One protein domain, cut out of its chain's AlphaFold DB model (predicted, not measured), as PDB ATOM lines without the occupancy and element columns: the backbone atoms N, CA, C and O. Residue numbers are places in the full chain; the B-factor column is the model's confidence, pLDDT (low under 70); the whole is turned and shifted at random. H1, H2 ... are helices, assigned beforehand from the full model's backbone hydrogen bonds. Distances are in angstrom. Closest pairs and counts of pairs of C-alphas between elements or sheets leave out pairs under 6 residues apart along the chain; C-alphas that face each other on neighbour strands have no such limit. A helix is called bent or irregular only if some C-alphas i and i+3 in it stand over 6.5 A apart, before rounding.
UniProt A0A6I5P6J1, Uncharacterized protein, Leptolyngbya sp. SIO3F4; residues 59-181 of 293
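AT A GLANCE: This is residues 59 to 181 of the 293 residues of an uncharacterized protein of Leptolyngbya sp. SIO3F4 (UniProt A0A6I5P6J1). A flat slab of helices has H2 and H5 crossing at its middle: H3a folds back along H2 on one side of H5, and the long H6 folds back from the end of H5 on the other. H1, H3b and the short H4 cluster at one end of the slab, and residues 173 to 179 of H6 stick out. The printed part has 123 residues, with six named helices, H1 to H6 in order, and no named strand: all helix. It is only just compact, close to loose, with a radius of gyration of the C-alphas of 16.3 A and spans of 55 by 39 by 17 A.

HOW THE PARTS SIT: H1, residues 63 to 74, and H2, residues 76 to 92, are about perpendicular at 89 degrees, close but not clearly touching. H3, residues 94 to 116, is one helix by its hydrogen bonds but bent: C-alphas 104 and 107 are 6.8 A apart, and its arms H3a, 94 to 104, and H3b, 107 to 116, stand at 46 degrees. H2, with residues 85 to 90 alone, touches H3a in a hairpin, closest at the C-alphas of Leu 89 and Gly 97, 4.5 A. H3b touches H1, opposite ways, closest at the C-alphas of Ala 63 and Gly 112, 4.8 A. H4, residues 123 to 128, touches H1, closest at the C-alphas of Ile 66 and Val 123, 5.1 A. H5, residues 130 to 148, touches H2 with residues 133 to 141 alone, at a steep tilt of 68 degrees, only just short of about perpendicular; the C-alphas of Ala 82 and Ala 137 are closest, 3.8 A. H6, residues 154 to 179, forms a hairpin with H5, closest at the C-alphas of Thr 145 and Arg 157, 5.7 A. H2, H3a, H5 and H6 form an up-and-down bundle, each running against the one before it. Every O i to N i+4 pair is within hydrogen-bond range in H1, H2, H3a and H3b; H5 has 14 of 15, H6 20 of 22 and H4 0 of 2, with 3 of 3 O i to N i+3 pairs.

IN THESE COORDINATES: H1 begins at C-alpha 63 (119.009, -11.811, 30.672). H2 spans 24.7 A and H5 26.8 A from first to last C-alpha. H6 spans 36.6 A, ending at C-alpha 179 (134.009, 0.782, 41.639); it is irregular, with C-alphas 157 and 160 7.1 A apart, and has a kink of 44 degrees near residue 161.

THE WHOLE: The C-alphas of Thr 59 and Glu 151 are the two farthest apart, 54.6 A. The printed part has no cut, and no link is long. Its mean pLDDT is 89.3; residues 59 and 178 to 181 are under 70.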
ATOM      1  N   THR A  59     131.355 -15.365  28.296       61.72
ATOM      2  CA  THR A  59     130.013 -15.698  28.783       61.72
ATOM      3  C   THR A  59     129.111 -14.461  28.811       61.72
ATOM      4  O   THR A  59     129.449 -13.412  29.363       61.72
ATOM      5  N   SER A  60     127.935 -14.580  28.195       70.81
ATOM      6  CA  SER A  60     126.910 -13.540  28.219       70.81
ATOM      7  C   SER A  60     126.403 -13.307  29.641       70.81
ATOM      8  O   SER A  60     126.191 -14.263  30.392       70.81
ATOM      9  N   GLN A  61     126.116 -12.056  30.001       81.75
ATOM     10  CA  GLN A  61     125.397 -11.797  31.247       81.75
ATOM     11  C   GLN A  61     123.976 -12.383  31.149       81.75
ATOM     12  O   GLN A  61     123.326 -12.204  30.119       81.75
ATOM     13  N   PRO A  62     123.455 -13.046  32.200       85.25
ATOM     14  CA  PRO A  62     122.091 -13.568  32.185       85.25
ATOM     15  C   PRO A  62     121.076 -12.474  31.834       85.25
ATOM     16  O   PRO A  62     121.207 -11.345  32.304       85.25
ATOM     17  N   ALA A  63     120.012 -12.800  31.094       87.75
ATOM     18  CA  ALA A  63     119.009 -11.811  30.672       87.75
ATOM     19  C   ALA A  63     118.430 -10.987  31.844       87.75
ATOM     20  O   ALA A  63     118.238  -9.779  31.725       87.75
ATOM     21  N   LYS A  64     118.245 -11.606  33.021       88.06
ATOM     22  CA  LYS A  64     117.839 -10.906  34.255       88.06
ATOM     23  C   LYS A  64     118.836  -9.824  34.696       88.06
ATOM     24  O   LYS A  64     118.418  -8.765  35.151       88.06
ATOM     25  N   VAL A  65     120.137 -10.077  34.532       87.50
ATOM     26  CA  VAL A  65     121.217  -9.125  34.837       87.50
ATOM     27  C   VAL A  65     121.234  -8.004  33.806       87.50
ATOM     28  O   VAL A  65     121.401  -6.854  34.189       87.50
ATOM     29  N   ILE A  66     120.987  -8.304  32.528       89.44
ATOM     30  CA  ILE A  66     120.845  -7.277  31.487       89.44
ATOM     31  C   ILE A  66     119.676  -6.340  31.797       89.44
ATOM     32  O   ILE A  66     119.851  -5.127  31.751       89.44
ATOM     33  N   ILE A  67     118.505  -6.873  32.151       88.62
ATOM     34  CA  ILE A  67     117.308  -6.061  32.425       88.62
ATOM     35  C   ILE A  67     117.484  -5.233  33.704       88.62
ATOM     36  O   ILE A  67     117.325  -4.015  33.672       88.62
ATOM     37  N   ALA A  68     117.844  -5.872  34.822       90.31
ATOM     38  CA  ALA A  68     118.051  -5.171  36.090       90.31
ATOM     39  C   ALA A  68     119.215  -4.174  35.995       90.31
ATOM     40  O   ALA A  68     119.128  -3.043  36.469       90.31
ATOM     41  N   GLY A  69     120.286  -4.576  35.314       89.31
ATOM     42  CA  GLY A  69     121.425  -3.730  35.027       89.31
ATOM     43  C   GLY A  69     121.052  -2.540  34.144       89.31
ATOM     44  O   GLY A  69     121.516  -1.442  34.410       89.31
ATOM     45  N   ALA A  70     120.189  -2.701  33.139       93.50
ATOM     46  CA  ALA A  70     119.752  -1.583  32.309       93.50
ATOM     47  C   ALA A  70     119.016  -0.524  33.142       93.50
ATOM     48  O   ALA A  70     119.313   0.663  33.021       93.50
ATOM     49  N   VAL A  71     118.120  -0.947  34.042       94.06
ATOM     50  CA  VAL A  71     117.438  -0.047  34.990       94.06
ATOM     51  C   VAL A  71     118.444   0.670  35.890       94.06
ATOM     52  O   VAL A  71     118.336   1.878  36.084       94.06
ATOM     53  N   TRP A  72     119.443  -0.058  36.395       90.69
ATOM     54  CA  TRP A  72     120.527   0.528  37.178       90.69
ATOM     55  C   TRP A  72     121.294   1.584  36.373       90.69
ATOM     56  O   TRP A  72     121.388   2.722  36.808       90.69
ATOM     57  N   TYR A  73     121.767   1.267  35.165       89.81
ATOM     58  CA  TYR A  73     122.539   2.195  34.326       89.81
ATOM     59  C   TYR A  73     121.738   3.410  33.836       89.81
ATOM     60  O   TYR A  73     122.323   4.469  33.637       89.81
ATOM     61  N   ILE A  74     120.424   3.282  33.644       94.12
ATOM     62  CA  ILE A  74     119.554   4.416  33.284       94.12
ATOM     63  C   ILE A  74     119.257   5.308  34.494       94.12
ATOM     64  O   ILE A  74     118.955   6.479  34.297       94.12
ATOM     65  N   ASN A  75     119.381   4.782  35.715       94.75
ATOM     66  CA  ASN A  75     118.880   5.322  36.978       94.75
ATOM     67  C   ASN A  75     117.374   5.043  37.208       94.75
ATOM     68  O   ASN A  75     116.529   5.454  36.401       94.75
ATOM     69  N   PRO A  76     116.993   4.407  38.337       95.19
ATOM     70  CA  PRO A  76     115.594   4.114  38.660       95.19
ATOM     71  C   PRO A  76     114.672   5.340  38.674       95.19
ATOM     72  O   PRO A  76     113.517   5.238  38.262       95.19
ATOM     73  N   ALA A  77     115.167   6.507  39.102       95.88
ATOM     74  CA  ALA A  77     114.380   7.738  39.109       95.88
ATOM     75  C   ALA A  77     114.026   8.180  37.681       95.88
ATOM     76  O   ALA A  77     112.891   8.595  37.431       95.88
ATOM     77  N   ILE A  78     114.950   8.023  36.724       96.88
ATOM     78  CA  ILE A  78     114.677   8.292  35.307       96.88
ATOM     79  C   ILE A  78     113.664   7.285  34.770       96.88
ATOM     80  O   ILE A  78     112.703   7.699  34.129       96.88
ATOM     81  N   VAL A  79     113.822   5.991  35.067       97.06
ATOM     82  CA  VAL A  79     112.898   4.938  34.602       97.06
ATOM     83  C   VAL A  79     111.462   5.199  35.066       97.06
ATOM     84  O   VAL A  79     110.540   5.197  34.250       97.06
ATOM     85  N   LEU A  80     111.265   5.485  36.356       96.25
ATOM     86  CA  LEU A  80     109.943   5.792  36.914       96.25
ATOM     87  C   LEU A  80     109.350   7.072  36.308       96.25
ATOM     88  O   LEU A  80     108.187   7.090  35.901       96.25
ATOM     89  N   THR A  81     110.157   8.130  36.189       96.62
ATOM     90  CA  THR A  81     109.712   9.403  35.601       96.62
ATOM     91  C   THR A  81     109.341   9.234  34.129       96.62
ATOM     92  O   THR A  81     108.310   9.735  33.684       96.62
ATOM     93  N   ALA A  82     110.138   8.491  33.368       97.25
ATOM     94  CA  ALA A  82     109.899   8.200  31.963       97.25
ATOM     95  C   ALA A  82     108.644   7.353  31.740       97.25
ATOM     96  O   ALA A  82     107.918   7.590  30.777       97.25
ATOM     97  N   PHE A  83     108.348   6.406  32.635       97.19
ATOM     98  CA  PHE A  83     107.125   5.609  32.555       97.19
ATOM     99  C   PHE A  83     105.865   6.485  32.630       97.19
ATOM    100  O   PHE A  83     104.952   6.325  31.820       97.19
ATOM    101  N   ALA A  84     105.840   7.480  33.522       95.81
ATOM    102  CA  ALA A  84     104.743   8.450  33.575       95.81
ATOM    103  C   ALA A  84     104.618   9.265  32.271       95.81
ATOM    104  O   ALA A  84     103.510   9.508  31.789       95.81
ATOM    105  N   GLY A  85     105.746   9.639  31.663       95.56
ATOM    106  CA  GLY A  85     105.794  10.394  30.407       95.56
ATOM    107  C   GLY A  85     105.307   9.573  29.225       95.56
ATOM    108  O   GLY A  85     104.562  10.071  28.382       95.56
ATOM    109  N   PHE A  86     105.650   8.287  29.211       96.56
ATOM    110  CA  PHE A  86     105.121   7.321  28.259       96.56
ATOM    111  C   PHE A  86     103.598   7.203  28.367       96.56
ATOM    112  O   PHE A  86     102.916   7.360  27.356       96.56
ATOM    113  N   LEU A  87     103.053   6.991  29.572       96.06
ATOM    114  CA  LEU A  87     101.602   6.902  29.773       96.06
ATOM    115  C   LEU A  87     100.888   8.179  29.314       96.06
ATOM    116  O   LEU A  87      99.862   8.106  28.638       96.06
ATOM    117  N   TRP A  88     101.457   9.347  29.625       94.88
ATOM    118  CA  TRP A  88     100.921  10.632  29.183       94.88
ATOM    119  C   TRP A  88     100.923  10.770  27.654       94.88
ATOM    120  O   TRP A  88      99.905  11.145  27.064       94.88
ATOM    121  N   LEU A  89     102.040  10.432  26.998       94.62
ATOM    122  CA  LEU A  89     102.153  10.499  25.542       94.62
ATOM    123  C   LEU A  89     101.236   9.493  24.855       94.62
ATOM    124  O   LEU A  89     100.580   9.855  23.891       94.62
ATOM    125  N   VAL A  90     101.120   8.259  25.341       92.75
ATOM    126  CA  VAL A  90     100.229   7.258  24.730       92.75
ATOM    127  C   VAL A  90      98.775   7.727  24.714       92.75
ATOM    128  O   VAL A  90      98.068   7.480  23.741       92.75
ATOM    129  N   GLN A  91      98.340   8.455  25.744       93.19
ATOM    130  CA  GLN A  91      96.972   8.968  25.841       93.19
ATOM    131  C   GLN A  91      96.695  10.188  24.950       93.19
ATOM    132  O   GLN A  91      95.538  10.428  24.608       93.19
ATOM    133  N   ARG A  92      97.710  10.992  24.603       92.12
ATOM    134  CA  ARG A  92      97.515  12.288  23.913       92.12
ATOM    135  C   ARG A  92      98.225  12.415  22.574       92.12
ATOM    136  O   ARG A  92      97.708  13.028  21.650       92.12
ATOM    137  N   GLU A  93      99.409  11.840  22.483       90.38
ATOM    138  CA  GLU A  93     100.327  11.888  21.351       90.38
ATOM    139  C   GLU A  93     100.842  10.469  21.065       90.38
ATOM    140  O   GLU A  93     102.047  10.207  21.074       90.38
ATOM    141  N   PHE A  94      99.904   9.536  20.834       86.00
ATOM    142  CA  PHE A  94     100.162   8.090  20.756       86.00
ATOM    143  C   PHE A  94     101.380   7.727  19.901       86.00
ATOM    144  O   PHE A  94     102.165   6.859  20.274       86.00
ATOM    145  N   ARG A  95     101.567   8.418  18.770       83.75
ATOM    146  CA  ARG A  95     102.687   8.190  17.847       83.75
ATOM    147  C   ARG A  95     104.034   8.529  18.481       83.75
ATOM    148  O   ARG A  95     104.911   7.673  18.514       83.75
ATOM    149  N   LEU A  96     104.178   9.731  19.045       88.25
ATOM    150  CA  LEU A  96     105.406  10.140  19.732       88.25
ATOM    151  C   LEU A  96     105.689   9.243  20.943       88.25
ATOM    152  O   LEU A  96     106.821   8.797  21.122       88.25
ATOM    153  N   GLY A  97     104.653   8.924  21.725       90.62
ATOM    154  CA  GLY A  97     104.760   7.989  22.848       90.62
ATOM    155  C   GLY A  97     105.255   6.613  22.418       90.62
ATOM    156  O   GLY A  97     106.190   6.084  23.013       90.62
ATOM    157  N   SER A  98     104.686   6.070  21.342       87.00
ATOM    158  CA  SER A  98     105.080   4.772  20.784       87.00
ATOM    159  C   SER A  98     106.518   4.784  20.279       87.00
ATOM    160  O   SER A  98     107.264   3.843  20.531       87.00
ATOM    161  N   TYR A  99     106.949   5.855  19.613       87.50
ATOM    162  CA  TYR A  99     108.324   5.977  19.138       87.50
ATOM    163  C   TYR A  99     109.350   5.986  20.245       87.50
ATOM    164  O   TYR A  99     110.328   5.242  20.177       87.50
ATOM    165  N   LEU A 100     109.125   6.819  21.255       91.88
ATOM    166  CA  LEU A 100     110.038   6.912  22.377       91.88
ATOM    167  C   LEU A 100     110.037   5.613  23.186       91.88
ATOM    168  O   LEU A 100     111.106   5.177  23.597       91.88
ATOM    169  N   ALA A 101     108.887   4.948  23.334       91.31
ATOM    170  CA  ALA A 101     108.795   3.641  23.983       91.31
ATOM    171  C   ALA A 101     109.529   2.534  23.217       91.31
ATOM    172  O   ALA A 101     110.258   1.743  23.807       91.31
ATOM    173  N   ILE A 102     109.375   2.478  21.892       90.62
ATOM    174  CA  ILE A 102     110.108   1.513  21.067       90.62
ATOM    175  C   ILE A 102     111.604   1.821  21.142       90.62
ATOM    176  O   ILE A 102     112.394   0.911  21.364       90.62
ATOM    177  N   ALA A 103     112.015   3.082  21.009       90.50
ATOM    178  CA  ALA A 103     113.422   3.465  21.095       90.50
ATOM    179  C   ALA A 103     114.042   3.175  22.475       90.50
ATOM    180  O   ALA A 103     115.223   2.842  22.548       90.50
ATOM    181  N   SER A 104     113.262   3.267  23.557       94.94
ATOM    182  CA  SER A 104     113.731   3.022  24.924       94.94
ATOM    183  C   SER A 104     113.755   1.533  25.299       94.94
ATOM    184  O   SER A 104     114.670   1.093  25.994       94.94
ATOM    185  N   ILE A 105     112.791   0.737  24.820       95.44
ATOM    186  CA  ILE A 105     112.638  -0.681  25.188       95.44
ATOM    187  C   ILE A 105     113.324  -1.614  24.185       95.44
ATOM    188  O   ILE A 105     113.936  -2.598  24.592       95.44
ATOM    189  N   LEU A 106     113.256  -1.331  22.880       92.06
ATOM    190  CA  LEU A 106     113.720  -2.256  21.838       92.06
ATOM    191  C   LEU A 106     115.212  -2.612  21.955       92.06
ATOM    192  O   LEU A 106     115.513  -3.801  21.849       92.06
ATOM    193  N   PRO A 107     116.158  -1.679  22.213       92.38
ATOM    194  CA  PRO A 107     117.557  -2.053  22.427       92.38
ATOM    195  C   PRO A 107     117.733  -3.020  23.599       92.38
ATOM    196  O   PRO A 107     118.454  -4.006  23.479       92.38
ATOM    197  N   ILE A 108     117.031  -2.774  24.711       94.44
ATOM    198  CA  ILE A 108     117.091  -3.612  25.915       94.44
ATOM    199  C   ILE A 108     116.477  -4.989  25.639       94.44
ATOM    200  O   ILE A 108     117.053  -6.005  26.020       94.44
ATOM    201  N   GLY A 109     115.358  -5.037  24.913       93.50
ATOM    202  CA  GLY A 109     114.726  -6.281  24.480       93.50
ATOM    203  C   GLY A 109     115.621  -7.114  23.561       93.50
ATOM    204  O   GLY A 109     115.755  -8.316  23.777       93.50
ATOM    205  N   ILE A 110     116.292  -6.487  22.586       90.38
ATOM    206  CA  ILE A 110     117.261  -7.160  21.703       90.38
ATOM    207  C   ILE A 110     118.432  -7.713  22.521       90.38
ATOM    208  O   ILE A 110     118.801  -8.870  22.348       90.38
ATOM    209  N   MET A 111     118.985  -6.919  23.439       90.75
ATOM    210  CA  MET A 111     120.047  -7.366  24.343       90.75
ATOM    211  C   MET A 111     119.615  -8.566  25.194       90.75
ATOM    212  O   MET A 111     120.356  -9.539  25.302       90.75
ATOM    213  N   GLY A 112     118.407  -8.524  25.763       90.62
ATOM    214  CA  GLY A 112     117.841  -9.631  26.531       90.62
ATOM    215  C   GLY A 112     117.640 -10.892  25.689       90.62
ATOM    216  O   GLY A 112     117.998 -11.980  26.130       90.62
ATOM    217  N   ALA A 113     117.131 -10.755  24.462       89.06
ATOM    218  CA  ALA A 113     116.941 -11.873  23.539       89.06
ATOM    219  C   ALA A 113     118.273 -12.510  23.111       89.06
ATOM    220  O   ALA A 113     118.406 -13.731  23.114       89.06
ATOM    221  N   LEU A 114     119.280 -11.692  22.798       87.62
ATOM    222  CA  LEU A 114     120.628 -12.164  22.477       87.62
ATOM    223  C   LEU A 114     121.267 -12.901  23.662       87.62
ATOM    224  O   LEU A 114     121.842 -13.971  23.459       87.62
ATOM    225  N   ALA A 115     121.098 -12.382  24.882       87.75
ATOM    226  CA  ALA A 115     121.560 -13.031  26.108       87.75
ATOM    227  C   ALA A 115     120.869 -14.385  26.362       87.75
ATOM    228  O   ALA A 115     121.518 -15.321  26.813       87.75
ATOM    229  N   LEU A 116     119.575 -14.529  26.040       88.31
ATOM    230  CA  LEU A 116     118.879 -15.826  26.101       88.31
ATOM    231  C   LEU A 116     119.435 -16.841  25.090       88.31
ATOM    232  O   LEU A 116     119.400 -18.040  25.347       88.31
ATOM    233  N   GLY A 117     119.963 -16.366  23.961       84.75
ATOM    234  CA  GLY A 117     120.661 -17.184  22.970       84.75
ATOM    235  C   GLY A 117     122.140 -17.432  23.283       84.75
ATOM    236  O   GLY A 117     122.861 -17.838  22.378       84.75
ATOM    237  N   ASN A 118     122.607 -17.144  24.507       81.38
ATOM    238  CA  ASN A 118     124.013 -17.225  24.930       81.38
ATOM    239  C   ASN A 118     124.987 -16.394  24.071       81.38
ATOM    240  O   ASN A 118     126.185 -16.669  24.042       81.38
ATOM    241  N   ASN A 119     124.499 -15.365  23.373       81.88
ATOM    242  CA  ASN A 119     125.362 -14.448  22.633       81.88
ATOM    243  C   ASN A 119     125.950 -13.416  23.589       81.88
ATOM    244  O   ASN A 119     125.253 -12.921  24.480       81.88
ATOM    245  N   PHE A 120     127.204 -13.029  23.368       81.88
ATOM    246  CA  PHE A 120     127.847 -12.005  24.178       81.88
ATOM    247  C   PHE A 120     127.085 -10.681  24.130       81.88
ATOM    248  O   PHE A 120     127.014  -9.993  23.109       81.88
ATOM    249  N   VAL A 121     126.544 -10.306  25.283       86.12
ATOM    250  CA  VAL A 121     125.887  -9.029  25.521       86.12
ATOM    251  C   VAL A 121     126.274  -8.557  26.907       86.12
ATOM    252  O   VAL A 121     126.317  -9.333  27.863       86.12
ATOM    253  N   HIS A 122     126.537  -7.259  27.004       86.00
ATOM    254  CA  HIS A 122     126.894  -6.611  28.249       86.00
ATOM    255  C   HIS A 122     125.971  -5.423  28.504       86.00
ATOM    256  O   HIS A 122     125.676  -4.647  27.592       86.00
ATOM    257  N   VAL A 123     125.579  -5.230  29.764       88.00
ATOM    258  CA  VAL A 123     124.686  -4.146  30.211       88.00
ATOM    259  C   VAL A 123     125.127  -2.749  29.755       88.00
ATOM    260  O   VAL A 123     124.292  -1.871  29.546       88.00
ATOM    261  N   ARG A 124     126.431  -2.546  29.525       85.00
ATOM    262  CA  ARG A 124     127.003  -1.271  29.055       85.00
ATOM    263  C   ARG A 124     126.317  -0.748  27.796       85.00
ATOM    264  O   ARG A 124     126.154   0.455  27.670       85.00
ATOM    265  N   TYR A 125     125.852  -1.627  26.905       89.06
ATOM    266  CA  TYR A 125     125.182  -1.234  25.661       89.06
ATOM    267  C   TYR A 125     123.797  -0.588  25.876       89.06
ATOM    268  O   TYR A 125     123.214  -0.060  24.931       89.06
ATOM    269  N   THR A 126     123.303  -0.525  27.120       91.69
ATOM    270  CA  THR A 126     122.109   0.252  27.500       91.69
ATOM    271  C   THR A 126     122.229   1.737  27.138       91.69
ATOM    272  O   THR A 126     121.206   2.382  26.909       91.69
ATOM    273  N   PHE A 127     123.448   2.276  26.983       91.75
ATOM    274  CA  PHE A 127     123.661   3.667  26.556       91.75
ATOM    275  C   PHE A 127     122.910   4.020  25.258       91.75
ATOM    276  O   PHE A 127     122.497   5.163  25.084       91.75
ATOM    277  N   VAL A 128     122.677   3.044  24.370       91.00
ATOM    278  CA  VAL A 128     121.945   3.240  23.106       91.00
ATOM    279  C   VAL A 128     120.477   3.622  23.345       91.00
ATOM    280  O   VAL A 128     119.903   4.373  22.560       91.00
ATOM    281  N   ALA A 129     119.868   3.134  24.430       94.75
ATOM    282  CA  ALA A 129     118.484   3.437  24.804       94.75
ATOM    283  C   ALA A 129     118.354   4.703  25.671       94.75
ATOM    284  O   ALA A 129     117.257   5.252  25.800       94.75
ATOM    285  N   LEU A 130     119.454   5.165  26.273       93.81
ATOM    286  CA  LEU A 130     119.453   6.229  27.278       93.81
ATOM    287  C   LEU A 130     118.802   7.540  26.791       93.81
ATOM    288  O   LEU A 130     117.969   8.071  27.526       93.81
ATOM    289  N   PRO A 131     119.063   8.047  25.565       95.19
ATOM    290  CA  PRO A 131     118.433   9.283  25.103       95.19
ATOM    291  C   PRO A 131     116.902   9.212  25.083       95.19
ATOM    292  O   PRO A 131     116.236  10.174  25.460       95.19
ATOM    293  N   ALA A 132     116.325   8.072  24.693       95.81
ATOM    294  CA  ALA A 132     114.873   7.899  24.652       95.81
ATOM    295  C   ALA A 132     114.257   7.885  26.060       95.81
ATOM    296  O   ALA A 132     113.219   8.509  26.285       95.81
ATOM    297  N   TRP A 133     114.922   7.236  27.023       97.50
ATOM    298  CA  TRP A 133     114.529   7.262  28.436       97.50
ATOM    299  C   TRP A 133     114.574   8.678  29.022       97.50
ATOM    300  O   TRP A 133     113.612   9.111  29.658       97.50
ATOM    301  N   VAL A 134     115.643   9.430  28.751       96.06
ATOM    302  CA  VAL A 134     115.786  10.818  29.217       96.06
ATOM    303  C   VAL A 134     114.728  11.730  28.591       96.06
ATOM    304  O   VAL A 134     114.128  12.536  29.300       96.06
ATOM    305  N   LEU A 135     114.432  11.581  27.295       96.81
ATOM    306  CA  LEU A 135     113.375  12.350  26.628       96.81
ATOM    307  C   LEU A 135     111.989  12.065  27.218       96.81
ATOM    308  O   LEU A 135     111.231  13.001  27.465       96.81
ATOM    309  N   LEU A 136     111.662  10.798  27.493       97.12
ATOM    310  CA  LEU A 136     110.409  10.438  28.166       97.12
ATOM    311  C   LEU A 136     110.312  11.071  29.558       97.12
ATOM    312  O   LEU A 136     109.268  11.621  29.906       97.12
ATOM    313  N   ALA A 137     111.395  11.040  30.338       96.94
ATOM    314  CA  ALA A 137     111.426  11.681  31.648       96.94
ATOM    315  C   ALA A 137     111.268  13.210  31.539       96.94
ATOM    316  O   ALA A 137     110.511  13.814  32.301       96.94
ATOM    317  N   ALA A 138     111.914  13.835  30.551       95.56
ATOM    318  CA  ALA A 138     111.797  15.265  30.287       95.56
ATOM    319  C   ALA A 138     110.364  15.671  29.914       95.56
ATOM    320  O   ALA A 138     109.891  16.706  30.376       95.56
ATOM    321  N   VAL A 139     109.642  14.846  29.145       95.44
ATOM    322  CA  VAL A 139     108.219  15.079  28.846       95.44
ATOM    323  C   VAL A 139     107.391  15.105  30.130       95.44
ATOM    324  O   VAL A 139     106.586  16.018  30.315       95.44
ATOM    325  N   THR A 140     107.607  14.162  31.049       94.88
ATOM    326  CA  THR A 140     106.922  14.161  32.352       94.88
ATOM    327  C   THR A 140     107.178  15.448  33.115       94.88
ATOM    328  O   THR A 140     106.234  16.077  33.597       94.88
ATOM    329  N   LEU A 141     108.444  15.858  33.216       94.62
ATOM    330  CA  LEU A 141     108.835  17.073  33.923       94.62
ATOM    331  C   LEU A 141     108.219  18.313  33.274       94.62
ATOM    332  O   LEU A 141     107.603  19.110  33.971       94.62
ATOM    333  N   ASP A 142     108.294  18.446  31.951       93.00
ATOM    334  CA  ASP A 142     107.720  19.576  31.216       93.00
ATOM    335  C   ASP A 142     106.213  19.703  31.464       93.00
ATOM    336  O   ASP A 142     105.714  20.765  31.837       93.00
ATOM    337  N   LYS A 143     105.472  18.601  31.311       90.62
ATOM    338  CA  LYS A 143     104.007  18.626  31.398       90.62
ATOM    339  C   LYS A 143     103.497  18.742  32.830       90.62
ATOM    340  O   LYS A 143     102.500  19.430  33.050       90.62
ATOM    341  N   SER A 144     104.162  18.107  33.795       86.56
ATOM    342  CA  SER A 144     103.786  18.208  35.211       86.56
ATOM    343  C   SER A 144     104.116  19.585  35.789       86.56
ATOM    344  O   SER A 144     103.252  20.211  36.402       86.56
ATOM    345  N   THR A 145     105.317  20.113  35.538       86.81
ATOM    346  CA  THR A 145     105.762  21.385  36.130       86.81
ATOM    347  C   THR A 145     105.075  22.592  35.498       86.81
ATOM    348  O   THR A 145     104.640  23.483  36.225       86.81
ATOM    349  N   ARG A 146     104.886  22.622  34.168       84.75
ATOM    350  CA  ARG A 146     104.212  23.754  33.507       84.75
ATOM    351  C   ARG A 146     102.765  23.921  33.935       84.75
ATOM    352  O   ARG A 146     102.289  25.046  33.948       84.75
ATOM    353  N   ARG A 147     102.057  22.825  34.224       85.25
ATOM    354  CA  ARG A 147     100.631  22.877  34.565       85.25
ATOM    355  C   ARG A 147     100.402  22.985  36.066       85.25
ATOM    356  O   ARG A 147      99.647  23.848  36.486       85.25
ATOM    357  N   SER A 148     101.040  22.125  36.857       86.88
ATOM    358  CA  SER A 148     100.785  22.047  38.299       86.88
ATOM    359  C   SER A 148     101.563  23.086  39.100       86.88
ATOM    360  O   SER A 148     101.159  23.411  40.210       86.88
ATOM    361  N   LEU A 149     102.671  23.608  38.557       88.12
ATOM    362  CA  LEU A 149     103.535  24.570  39.247       88.12
ATOM    363  C   LEU A 149     103.604  25.932  38.537       88.12
ATOM    364  O   LEU A 149     104.535  26.706  38.766       88.12
ATOM    365  N   ALA A 150     102.625  26.235  37.678       90.69
ATOM    366  CA  ALA A 150     102.583  27.455  36.867       90.69
ATOM    367  C   ALA A 150     102.623  28.749  37.699       90.69
ATOM    368  O   ALA A 150     103.158  29.756  37.240       90.69
ATOM    369  N   GLU A 151     102.074  28.708  38.911       94.25
ATOM    370  CA  GLU A 151     101.950  29.854  39.820       94.25
ATOM    371  C   GLU A 151     103.210  30.080  40.668       94.25
ATOM    372  O   GLU A 151     103.435  31.173  41.177       94.25
ATOM    373  N   TYR A 152     104.077  29.070  40.790       93.94
ATOM    374  CA  TYR A 152     105.271  29.150  41.631       93.94
ATOM    375  C   TYR A 152     106.463  29.752  40.874       93.94
ATOM    376  O   TYR A 152     106.544  29.619  39.651       93.94
ATOM    377  N   PRO A 153     107.443  30.360  41.561       93.56
ATOM    378  CA  PRO A 153     108.694  30.800  40.947       93.56
ATOM    379  C   PRO A 153     109.466  29.668  40.249       93.56
ATOM    380  O   PRO A 153     109.361  28.497  40.622       93.56
ATOM    381  N   ILE A 154     110.299  30.020  39.263       90.88
ATOM    382  CA  ILE A 154     111.038  29.056  38.426       90.88
ATOM    383  C   ILE A 154     111.911  28.079  39.231       90.88
ATOM    384  O   ILE A 154     112.010  26.913  38.860       90.88
ATOM    385  N   PHE A 155     112.481  28.511  40.362       92.06
ATOM    386  CA  PHE A 155     113.309  27.641  41.200       92.06
ATOM    387  C   PHE A 155     112.501  26.490  41.823       92.06
ATOM    388  O   PHE A 155     112.987  25.364  41.849       92.06
ATOM    389  N   ILE A 156     111.244  26.728  42.233       92.25
ATOM    390  CA  ILE A 156     110.351  25.682  42.765       92.25
ATOM    391  C   ILE A 156     109.986  24.692  41.657       92.25
ATOM    392  O   ILE A 156     110.011  23.480  41.870       92.25
ATOM    393  N   ARG A 157     109.721  25.191  40.441       90.00
ATOM    394  CA  ARG A 157     109.454  24.341  39.266       90.00
ATOM    395  C   ARG A 157     110.644  23.452  38.906       90.00
ATOM    396  O   ARG A 157     110.444  22.380  38.345       90.00
ATOM    397  N   GLY A 158     111.862  23.889  39.228       91.44
ATOM    398  CA  GLY A 158     113.099  23.144  39.002       91.44
ATOM    399  C   GLY A 158     113.364  22.017  40.005       91.44
ATOM    400  O   GLY A 158     114.163  21.138  39.695       91.44
ATOM    401  N   ILE A 159     112.696  21.991  41.168       94.06
ATOM    402  CA  ILE A 159     112.963  21.004  42.233       94.06
ATOM    403  C   ILE A 159     112.851  19.552  41.735       94.06
ATOM    404  O   ILE A 159     113.792  18.797  41.972       94.06
ATOM    405  N   PRO A 160     111.795  19.126  41.008       93.12
ATOM    406  CA  PRO A 160     111.695  17.740  40.538       93.12
ATOM    407  C   PRO A 160     112.857  17.325  39.625       93.12
ATOM    408  O   PRO A 160     113.395  16.228  39.767       93.12
ATOM    409  N   ALA A 161     113.287  18.218  38.729       93.62
ATOM    410  CA  ALA A 161     114.453  17.982  37.881       93.62
ATOM    411  C   ALA A 161     115.740  17.915  38.719       93.62
ATOM    412  O   ALA A 161     116.547  17.009  38.534       93.62
ATOM    413  N   GLY A 162     115.897  18.829  39.682       94.69
ATOM    414  CA  GLY A 162     117.018  18.842  40.621       94.69
ATOM    415  C   GLY A 162     117.131  17.551  41.433       94.69
ATOM    416  O   GLY A 162     118.224  17.011  41.555       94.69
ATOM    417  N   LEU A 163     116.014  17.002  41.922       95.06
ATOM    418  CA  LEU A 163     115.998  15.733  42.657       95.06
ATOM    419  C   LEU A 163     116.444  14.548  41.791       95.06
ATOM    420  O   LEU A 163     117.220  13.716  42.254       95.06
ATOM    421  N   ILE A 164     116.007  14.486  40.527       94.81
ATOM    422  CA  ILE A 164     116.460  13.450  39.585       94.81
ATOM    423  C   ILE A 164     117.957  13.599  39.308       94.81
ATOM    424  O   ILE A 164     118.680  12.605  39.324       94.81
ATOM    425  N   LEU A 165     118.440  14.828  39.100       94.62
ATOM    426  CA  LEU A 165     119.864  15.091  38.897       94.62
ATOM    427  C   LEU A 165     120.690  14.684  40.119       94.62
ATOM    428  O   LEU A 165     121.708  14.026  39.947       94.62
ATOM    429  N   ILE A 166     120.241  15.003  41.337       95.25
ATOM    430  CA  ILE A 166     120.897  14.573  42.581       95.25
ATOM    431  C   ILE A 166     120.932  13.045  42.671       95.25
ATOM    432  O   ILE A 166     121.970  12.486  43.012       95.25
ATOM    433  N   ALA A 167     119.840  12.356  42.327       93.12
ATOM    434  CA  ALA A 167     119.813  10.895  42.305       93.12
ATOM    435  C   ALA A 167     120.807  10.308  41.285       93.12
ATOM    436  O   ALA A 167     121.471   9.315  41.583       93.12
ATOM    437  N   CYS A 168     120.942  10.929  40.108       91.25
ATOM    438  CA  CYS A 168     121.923  10.529  39.093       91.25
ATOM    439  C   CYS A 168     123.355  10.787  39.572       91.25
ATOM    440  O   CYS A 168     124.176   9.880  39.551       91.25
ATOM    441  N   LEU A 169     123.625  11.981  40.102       91.25
ATOM    442  CA  LEU A 169     124.911  12.357  40.691       91.25
ATOM    443  C   LEU A 169     125.311  11.417  41.825       91.25
ATOM    444  O   LEU A 169     126.466  11.024  41.902       91.25
ATOM    445  N   TYR A 170     124.380  11.032  42.695       88.88
ATOM    446  CA  TYR A 170     124.660  10.093  43.778       88.88
ATOM    447  C   TYR A 170     125.026   8.706  43.245       88.88
ATOM    448  O   TYR A 170     125.964   8.083  43.738       88.88
ATOM    449  N   GLN A 171     124.329   8.239  42.207       86.25
ATOM    450  CA  GLN A 171     124.668   6.993  41.530       86.25
ATOM    451  C   GLN A 171     126.038   7.074  40.844       86.25
ATOM    452  O   GLN A 171     126.824   6.137  40.966       86.25
ATOM    453  N   ASP A 172     126.347   8.179  40.169       84.94
ATOM    454  CA  ASP A 172     127.638   8.401  39.516       84.94
ATOM    455  C   ASP A 172     128.761   8.513  40.544       84.94
ATOM    456  O   ASP A 172     129.810   7.906  40.369       84.94
ATOM    457  N   ILE A 173     128.543   9.220  41.654       84.56
ATOM    458  CA  ILE A 173     129.475   9.255  42.781       84.56
ATOM    459  C   ILE A 173     129.667   7.841  43.312       84.56
ATOM    460  O   ILE A 173     130.808   7.422  43.441       84.56
ATOM    461  N   GLY A 174     128.608   7.073  43.568       78.94
ATOM    462  CA  GLY A 174     128.722   5.678  44.007       78.94
ATOM    463  C   GLY A 174     129.496   4.815  43.010       78.94
ATOM    464  O   GLY A 174     130.377   4.051  43.400       78.94
ATOM    465  N   TYR A 175     129.256   5.002  41.712       76.06
ATOM    466  CA  TYR A 175     130.013   4.344  40.656       76.06
ATOM    467  C   TYR A 175     131.486   4.751  40.694       76.06
ATOM    468  O   TYR A 175     132.331   3.868  40.736       76.06
ATOM    469  N   TYR A 176     131.808   6.049  40.730       73.81
ATOM    470  CA  TYR A 176     133.178   6.562  40.651       73.81
ATOM    471  C   TYR A 176     133.993   6.371  41.931       73.81
ATOM    472  O   TYR A 176     135.199   6.141  41.873       73.81
ATOM    473  N   THR A 177     133.338   6.453  43.083       70.00
ATOM    474  CA  THR A 177     133.972   6.326  44.398       70.00
ATOM    475  C   THR A 177     134.006   4.878  44.870       70.00
ATOM    476  O   THR A 177     135.022   4.471  45.422       70.00
ATOM    477  N   GLY A 178     132.971   4.081  44.587       67.75
ATOM    478  CA  GLY A 178     132.956   2.640  44.829       67.75
ATOM    479  C   GLY A 178     133.857   1.886  43.854       67.75
ATOM    480  O   GLY A 178     134.997   1.558  44.174       67.75
ATOM    481  N   GLY A 179     133.345   1.622  42.648       53.66
ATOM    482  CA  GLY A 179     134.009   0.782  41.639       53.66
ATOM    483  C   GLY A 179     134.864   1.526  40.606       53.66
ATOM    484  O   GLY A 179     135.599   0.892  39.847       53.66
ATOM    485  N   GLY A 180     134.788   2.858  40.554       52.75
ATOM    486  CA  GLY A 180     135.366   3.727  39.519       52.75
ATOM    487  C   GLY A 180     136.835   4.039  39.701       52.75
ATOM    488  O   GLY A 180     137.375   5.031  39.219       52.75
ATOM    489  N   GLY A 181     137.510   3.059  40.250       58.56
ATOM    490  CA  GLY A 181     138.450   2.400  39.388       58.56
ATOM    491  C   GLY A 181     139.403   1.715  40.299       58.56
ATOM    492  O   GLY A 181     140.136   2.393  41.001       58.56
TER     493      GLY A 181